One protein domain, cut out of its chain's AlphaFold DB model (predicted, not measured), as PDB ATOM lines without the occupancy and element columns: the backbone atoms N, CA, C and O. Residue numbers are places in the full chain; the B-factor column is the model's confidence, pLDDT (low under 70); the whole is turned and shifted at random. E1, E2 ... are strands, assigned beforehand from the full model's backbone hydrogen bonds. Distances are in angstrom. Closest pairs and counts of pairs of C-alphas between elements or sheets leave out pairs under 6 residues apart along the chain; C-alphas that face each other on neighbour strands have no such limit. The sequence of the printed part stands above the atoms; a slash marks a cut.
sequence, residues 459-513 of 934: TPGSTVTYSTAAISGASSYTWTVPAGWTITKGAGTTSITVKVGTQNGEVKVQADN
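This is residues 459 to 513 of the 934 residues of an uncharacterized protein of Rufibacter quisquiliarum (UniProt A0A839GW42). Two small antiparallel sheets, one of three strands and one of two, make a short rod; they are offset along its length, E1, E4 and E3 toward one end and E2 with E5 toward the other, and they overlap only a little. E1, E4, E2 and E5 run roughly along the rod while E3 slants across it, and the chain passes from one sheet to the other three times, with the links E1 to E2 and E4 to E5 swinging out to opposite ends. The printed part has 55 residues, with no named helix and five named strands, E1 to E5 in order along the chain; the larger sheet has the order E1, E4, E3 and the smaller E2, E5. The class is all strand, though under half of the residues, 24 of 55, are in named elements. The whole is compact, with a radius of gyration of the C-alphas of 11.4 A, and the C-alphas span 35 by 15 by 14 A.

The larger sheet is made of E1, residues 463 to 467, E4, residues 495 to 499, and E3, residues 486 to 489; E4 is its inner strand, and E1 and E3 are its edge strands. E1 and E4 are antiparallel, with 157 degrees between their directions, and the C-alphas of Ser 467 and Ser 495, which face each other, are 4.0 A apart. Across this pair N 496 and O 466 are 2.8 A apart and N 466 and O 496 are 2.9 A apart, both within hydrogen-bond range. E3 and E4 form a hairpin with a tight link, antiparallel at 133 degrees; the C-alphas of Ile 487 and Val 498 face each other at 4.3 A. Here N 488 and O 497, 2.8 A, and N 499 and O 486, 2.8 A, are within hydrogen-bond range. The smaller sheet pairs E2, residues 476 to 480, with E5, residues 508 to 512, antiparallel at 156 degrees. The C-alphas of Tyr 477 and Ala 511 face each other at 4.4 A, and N 478 and O 510 are within hydrogen-bond range at 2.7 A, as are N 510 and O 478 at 2.8 A. Between E2 and E4 one pair of C-alphas is within 8 A, those of Trp 479 and Ile 496, 7.8 A apart. E5 is apart from E1, E3 and E4. E2 is apart from E1, and only just apart from E3, with the closest C-alphas at 8.5 A.

E1 begins at C-alpha 463, (217.776, 184.747, 314.170), and measures 13.7 A from first to last C-alpha. E4, residues 495 to 499, is also 13.7 A long, and E3, residues 486 to 489, is 9.2 A long. E2 begins at C-alpha 476, (195.397, 182.361, 317.990), and is 13.4 A long. E5 is 12.9 A long and ends at C-alpha 512, (192.558, 180.817, 313.955).

The two C-alphas farthest apart are those of Gly 473 and Thr 502, 35.3 A, and the first and last printed C-alphas, Thr 459 and Asn 513, are 33.5 A apart. The printed part has no cut. The links E2 to E3 and E3 to E4 are tight, E1 to E2 and E4 to E5 are short, and no link is long. The mean pLDDT of the printed part is 78.0. It is under 70 at 15 residues, namely 470 to 475, 503 to 506, 508 and 510 to 513; E5 has a mean of 69, against 90 for E3.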
ATOM      1  N   THR A 459     220.339 184.664 306.350       77.06
ATOM      2  CA  THR A 459     221.492 183.755 306.346       77.06
ATOM      3  C   THR A 459     221.230 182.534 307.234       77.06
ATOM      4  O   THR A 459     220.700 182.700 308.340       77.06
ATOM      5  N   PRO A 460     221.608 181.308 306.813       82.50
ATOM      6  CA  PRO A 460     221.491 180.120 307.658       82.50
ATOM      7  C   PRO A 460     222.163 180.320 309.021       82.50
ATOM      8  O   PRO A 460     223.283 180.819 309.106       82.50
ATOM      9  N   GLY A 461     221.470 179.947 310.096       77.62
ATOM     10  CA  GLY A 461     221.933 180.106 311.476       77.62
ATOM     11  C   GLY A 461     221.617 181.457 312.128       77.62
ATOM     12  O   GLY A 461     221.749 181.556 313.349       77.62
ATOM     13  N   SER A 462     221.164 182.462 311.368       82.50
ATOM     14  CA  SER A 462     220.718 183.750 311.918       82.50
ATOM     15  C   SER A 462     219.357 183.646 312.618       82.50
ATOM     16  O   SER A 462     218.590 182.704 312.400       82.50
ATOM     17  N   THR A 463     219.060 184.627 313.472       87.69
ATOM     18  CA  THR A 463     217.776 184.747 314.170       87.69
ATOM     19  C   THR A 463     217.039 185.970 313.645       87.69
ATOM     20  O   THR A 463     217.584 187.072 313.678       87.69
ATOM     21  N   VAL A 464     215.802 185.792 313.182       80.81
ATOM     22  CA  VAL A 464     214.993 186.861 312.574       80.81
ATOM     23  C   VAL A 464     213.557 186.825 313.087       80.81
ATOM     24  O   VAL A 464     213.059 185.778 313.504       80.81
ATOM     25  N   THR A 465     212.887 187.974 313.062       85.44
ATOM     26  CA  THR A 465     211.495 188.112 313.509       85.44
ATOM     27  C   THR A 465     210.580 188.333 312.314       85.44
ATOM     28  O   THR A 465     210.866 189.178 311.465       85.44
ATOM     29  N   TYR A 466     209.473 187.593 312.281       80.88
ATOM     30  CA  TYR A 466     208.367 187.782 311.351       80.88
ATOM     31  C   TYR A 466     207.113 188.145 312.136       80.88
ATOM     32  O   TYR A 466     206.828 187.539 313.165       80.88
ATOM     33  N   SER A 467     206.352 189.121 311.660       81.75
ATOM     34  CA  SER A 467     205.128 189.582 312.306       81.75
ATOM     35  C   SER A 467     203.998 189.773 311.305       81.75
ATOM     36  O   SER A 467     204.205 189.817 310.100       81.75
ATOM     37  N   THR A 468     202.776 189.866 311.798       75.19
ATOM     38  CA  THR A 468     201.593 190.282 311.045       75.19
ATOM     39  C   THR A 468     200.872 191.343 311.862       75.19
ATOM     40  O   THR A 468     200.961 191.358 313.092       75.19
ATOM     41  N   ALA A 469     200.124 192.225 311.201       70.25
ATOM     42  CA  ALA A 469     199.158 193.055 311.909       70.25
ATOM     43  C   ALA A 469     198.163 192.161 312.672       70.25
ATOM     44  O   ALA A 469     197.809 191.072 312.202       70.25
ATOM     45  N   ALA A 470     197.731 192.618 313.849       67.00
ATOM     46  CA  ALA A 470     196.711 191.929 314.626       67.00
ATOM     47  C   ALA A 470     195.382 191.921 313.859       67.00
ATOM     48  O   ALA A 470     194.868 192.970 313.476       67.00
ATOM     49  N   ILE A 471     194.829 190.731 313.649       63.81
ATOM     50  CA  ILE A 471     193.513 190.523 313.051       63.81
ATOM     51  C   ILE A 471     192.467 190.618 314.158       63.81
ATOM     52  O   ILE A 471     192.510 189.874 315.141       63.81
ATOM     53  N   SER A 472     191.514 191.536 313.989       52.41
ATOM     54  CA  SER A 472     190.384 191.688 314.907       52.41
ATOM     55  C   SER A 472     189.551 190.401 314.931       52.41
ATOM     56  O   SER A 472     189.091 189.944 313.888       52.41
ATOM     57  N   GLY A 473     189.372 189.800 316.113       54.16
ATOM     58  CA  GLY A 473     188.605 188.560 316.295       54.16
ATOM     59  C   GLY A 473     189.387 187.247 316.131       54.16
ATOM     60  O   GLY A 473     188.783 186.182 316.242       54.16
ATOM     61  N   ALA A 474     190.704 187.285 315.896       59.78
ATOM     62  CA  ALA A 474     191.551 186.088 315.928       59.78
ATOM     63  C   ALA A 474     191.831 185.633 317.373       59.78
ATOM     64  O   ALA A 474     192.227 186.448 318.208       59.78
ATOM     65  N   SER A 475     191.659 184.339 317.664       69.19
ATOM     66  CA  SER A 475     191.930 183.746 318.985       69.19
ATOM     67  C   SER A 475     193.348 183.185 319.127       69.19
ATOM     68  O   SER A 475     193.857 183.106 320.242       69.19
ATOM     69  N   SER A 476     193.997 182.811 318.021       78.31
ATOM     70  CA  SER A 476     195.397 182.361 317.990       78.31
ATOM     71  C   SER A 476     196.014 182.530 316.602       78.31
ATOM     72  O   SER A 476     195.302 182.767 315.627       78.31
ATOM     73  N   TYR A 477     197.341 182.414 316.509       80.56
ATOM     74  CA  TYR A 477     198.082 182.442 315.244       80.56
ATOM     75  C   TYR A 477     198.966 181.201 315.096       80.56
ATOM     76  O   TYR A 477     199.926 181.004 315.842       80.56
ATOM     77  N   THR A 478     198.678 180.387 314.093       83.19
ATOM     78  CA  THR A 478     199.459 179.215 313.717       83.19
ATOM     79  C   THR A 478     200.474 179.597 312.641       83.19
ATOM     80  O   THR A 478     200.118 179.930 311.513       83.19
ATOM     81  N   TRP A 479     201.763 179.555 312.979       84.31
ATOM     82  CA  TRP A 479     202.845 179.865 312.046       84.31
ATOM     83  C   TRP A 479     203.479 178.598 311.473       84.31
ATOM     84  O   TRP A 479     203.785 177.664 312.209       84.31
ATOM     85  N   THR A 480     203.730 178.590 310.166       84.12
ATOM     86  CA  THR A 480     204.484 177.540 309.468       84.12
ATOM     87  C   THR A 480     205.783 178.131 308.938       84.12
ATOM     88  O   THR A 480     205.763 179.180 308.300       84.12
ATOM     89  N   VAL A 481     206.911 177.471 309.198       83.69
ATOM     90  CA  VAL A 481     208.246 177.889 308.738       83.69
ATOM     91  C   VAL A 481     208.846 176.824 307.810       83.69
ATOM     92  O   VAL A 481     208.405 175.672 307.866       83.69
ATOM     93  N   PRO A 482     209.834 177.167 306.960       85.75
ATOM     94  CA  PRO A 482     210.467 176.207 306.055       85.75
ATOM     95  C   PRO A 482     211.089 175.012 306.785       85.75
ATOM     96  O   PRO A 482     211.472 175.103 307.953       85.75
ATOM     97  N   ALA A 483     211.241 173.885 306.086       77.62
ATOM     98  CA  ALA A 483     211.840 172.682 306.658       77.62
ATOM     99  C   ALA A 483     213.249 172.970 307.218       77.62
ATOM    100  O   ALA A 483     214.096 173.547 306.545       77.62
ATOM    101  N   GLY A 484     213.511 172.584 308.468       79.19
ATOM    102  CA  GLY A 484     214.789 172.850 309.140       79.19
ATOM    103  C   GLY A 484     214.928 174.245 309.766       79.19
ATOM    104  O   GLY A 484     215.944 174.505 310.408       79.19
ATOM    105  N   TRP A 485     213.934 175.129 309.633       88.69
ATOM    106  CA  TRP A 485     213.824 176.337 310.455       88.69
ATOM    107  C   TRP A 485     213.109 176.009 311.770       88.69
ATOM    108  O   TRP A 485     212.266 175.115 311.821       88.69
ATOM    109  N   THR A 486     213.405 176.752 312.838       88.94
ATOM    110  CA  THR A 486     212.766 176.538 314.150       88.94
ATOM    111  C   THR A 486     212.211 177.837 314.717       88.94
ATOM    112  O   THR A 486     212.953 178.812 314.839       88.94
ATOM    113  N   ILE A 487     210.939 177.849 315.125       91.75
ATOM    114  CA  ILE A 487     210.350 178.960 315.885       91.75
ATOM    115  C   ILE A 487     210.915 178.922 317.309       91.75
ATOM    116  O   ILE A 487     210.680 177.973 318.049       91.75
ATOM    117  N   THR A 488     211.672 179.949 317.694       89.06
ATOM    118  CA  THR A 488     212.321 180.051 319.011       89.06
ATOM    119  C   THR A 488     211.512 180.859 320.029       89.06
ATOM    120  O   THR A 488     211.692 180.658 321.227       89.06
ATOM    121  N   LYS A 489     210.634 181.778 319.583       89.38
ATOM    122  CA  LYS A 489     209.733 182.585 320.437       89.38
ATOM    123  C   LYS A 489     208.453 182.980 319.686       89.38
ATOM    124  O   LYS A 489     208.479 183.086 318.464       89.38
ATOM    125  N   GLY A 490     207.370 183.254 320.423       87.12
ATOM    126  CA  GLY A 490     206.170 183.928 319.896       87.12
ATOM    127  C   GLY A 490     205.134 183.040 319.193       87.12
ATOM    128  O   GLY A 490     204.189 183.562 318.601       87.12
ATOM    129  N   ALA A 491     205.280 181.711 319.259       85.81
ATOM    130  CA  ALA A 491     204.293 180.777 318.711       85.81
ATOM    131  C   ALA A 491     202.889 181.061 319.284       85.81
ATOM    132  O   ALA A 491     202.747 181.287 320.485       85.81
ATOM    133  N   GLY A 492     201.861 181.080 318.429       82.44
ATOM    134  CA  GLY A 492     200.492 181.425 318.830       82.44
ATOM    135  C   GLY A 492     200.148 182.918 318.760       82.44
ATOM    136  O   GLY A 492     198.978 183.260 318.920       82.44
ATOM    137  N   THR A 493     201.118 183.809 318.514       87.94
ATOM    138  CA  THR A 493     200.930 185.274 318.561       87.94
ATOM    139  C   THR A 493     201.110 185.948 317.195       87.94
ATOM    140  O   THR A 493     201.516 185.313 316.225       87.94
ATOM    141  N   THR A 494     200.857 187.256 317.101       82.25
ATOM    142  CA  THR A 494     201.051 188.057 315.875       82.25
ATOM    143  C   THR A 494     202.514 188.210 315.447       82.25
ATOM    144  O   THR A 494     202.775 188.801 314.402       82.25
ATOM    145  N   SER A 495     203.479 187.709 316.223       87.44
ATOM    146  CA  SER A 495     204.908 187.827 315.936       87.44
ATOM    147  C   SER A 495     205.673 186.587 316.392       87.44
ATOM    148  O   SER A 495     205.543 186.163 317.536       87.44
ATOM    149  N   ILE A 496     206.500 186.024 315.513       89.62
ATOM    150  CA  ILE A 496     207.400 184.909 315.817       89.62
ATOM    151  C   ILE A 496     208.856 185.298 315.590       89.62
ATOM    152  O   ILE A 496     209.194 186.017 314.654       89.62
ATOM    153  N   THR A 497     209.743 184.746 316.410       86.62
ATOM    154  CA  THR A 497     211.188 184.771 316.164       86.62
ATOM    155  C   THR A 497     211.641 183.375 315.770       86.62
ATOM    156  O   THR A 497     211.346 182.414 316.486       86.62
ATOM    157  N   VAL A 498     212.370 183.258 314.661       88.50
ATOM    158  CA  VAL A 498     212.827 181.988 314.084       88.50
ATOM    159  C   VAL A 498     214.345 181.945 313.978       88.50
ATOM    160  O   VAL A 498     214.980 182.956 313.681       88.50
ATOM    161  N   LYS A 499     214.920 180.757 314.175       88.25
ATOM    162  CA  LYS A 499     216.288 180.438 313.762       88.25
ATOM    163  C   LYS A 499     216.247 179.865 312.348       88.25
ATOM    164  O   LYS A 499     215.529 178.895 312.093       88.25
ATOM    165  N   VAL A 500     216.997 180.489 311.450       85.69
ATOM    166  CA  VAL A 500     216.986 180.222 310.010       85.69
ATOM    167  C   VAL A 500     217.729 178.921 309.707       85.69
ATOM    168  O   VAL A 500     218.886 178.753 310.101       85.69
ATOM    169  N   GLY A 501     217.057 177.997 309.021       81.06
ATOM    170  CA  GLY A 501     217.624 176.731 308.555       81.06
ATOM    171  C   GLY A 501     218.343 176.855 307.207       81.06
ATOM    172  O   GLY A 501     218.480 177.938 306.650       81.06
ATOM    173  N   THR A 502     218.805 175.728 306.669       74.88
ATOM    174  CA  THR A 502     219.552 175.671 305.396       74.88
ATOM    175  C   THR A 502     218.668 175.512 304.155       74.88
ATOM    176  O   THR A 502     219.161 175.674 303.043       74.88
ATOM    177  N   GLN A 503     217.383 175.191 304.323       68.25
ATOM    178  CA  GLN A 503     216.434 175.006 303.222       68.25
ATOM    179  C   GLN A 503     215.665 176.304 302.944       68.25
ATOM    180  O   GLN A 503     215.227 176.990 303.876       68.25
ATOM    181  N   ASN A 504     215.446 176.594 301.662       69.62
ATOM    182  CA  ASN A 504     214.562 177.671 301.224       69.62
ATOM    183  C   ASN A 504     213.090 177.275 301.407       69.62
ATOM    184  O   ASN A 504     212.720 176.112 301.244       69.62
ATOM    185  N   GLY A 505     212.233 178.252 301.695       69.19
ATOM    186  CA  GLY A 505     210.788 178.050 301.735       69.19
ATOM    187  C   GLY A 505     210.032 179.283 302.213       69.19
ATOM    188  O   GLY A 505     210.611 180.346 302.418       69.19
ATOM    189  N   GLU A 506     208.730 179.118 302.421       69.69
ATOM    190  CA  GLU A 506     207.823 180.195 302.817       69.69
ATOM    191  C   GLU A 506     207.571 180.202 304.332       69.69
ATOM    192  O   GLU A 506     207.365 179.149 304.939       69.69
ATOM    193  N   VAL A 507     207.522 181.397 304.931       74.00
ATOM    194  CA  VAL A 507     206.966 181.607 306.275       74.00
ATOM    195  C   VAL A 507     205.498 181.993 306.126       74.00
ATOM    196  O   VAL A 507     205.179 183.001 305.496       74.00
ATOM    197  N   LYS A 508     204.600 181.195 306.703       69.62
ATOM    198  CA  LYS A 508     203.145 181.385 306.635       69.62
ATOM    199  C   LYS A 508     202.600 181.652 308.024       69.62
ATOM    200  O   LYS A 508     203.080 181.071 308.996       69.62
ATOM    201  N   VAL A 509     201.563 182.474 308.108       76.75
ATOM    202  CA  VAL A 509     200.759 182.632 309.320       76.75
ATOM    203  C   VAL A 509     199.302 182.371 308.986       76.75
ATOM    204  O   VAL A 509     198.787 182.850 307.980       76.75
ATOM    205  N   GLN A 510     198.655 181.598 309.837       68.31
ATOM    206  CA  GLN A 510     197.223 181.376 309.869       68.31
ATOM    207  C   GLN A 510     196.717 182.002 311.159       68.31
ATOM    208  O   GLN A 510     197.238 181.696 312.223       68.31
ATOM    209  N   ALA A 511     195.710 182.859 311.087       65.94
ATOM    210  CA  ALA A 511     194.967 183.234 312.279       65.94
ATOM    211  C   ALA A 511     193.795 182.272 312.449       65.94
ATOM    212  O   ALA A 511     193.000 182.097 311.527       65.94
ATOM    213  N   ASP A 512     193.696 181.650 313.615       64.88
ATOM    214  CA  ASP A 512     192.558 180.817 313.955       64.88
ATOM    215  C   ASP A 512     191.449 181.703 314.518       64.88
ATOM    216  O   ASP A 512     191.644 182.488 315.452       64.88
ATOM    217  N   ASN A 513     190.274 181.567 313.920       53.06
ATOM    218  CA  ASN A 513     189.017 182.100 314.415       53.06
ATOM    219  C   ASN A 513     187.911 181.057 314.175       53.06
ATOM    220  O   ASN A 513     188.154 179.968 313.652       53.06
TER     221      ASN A 513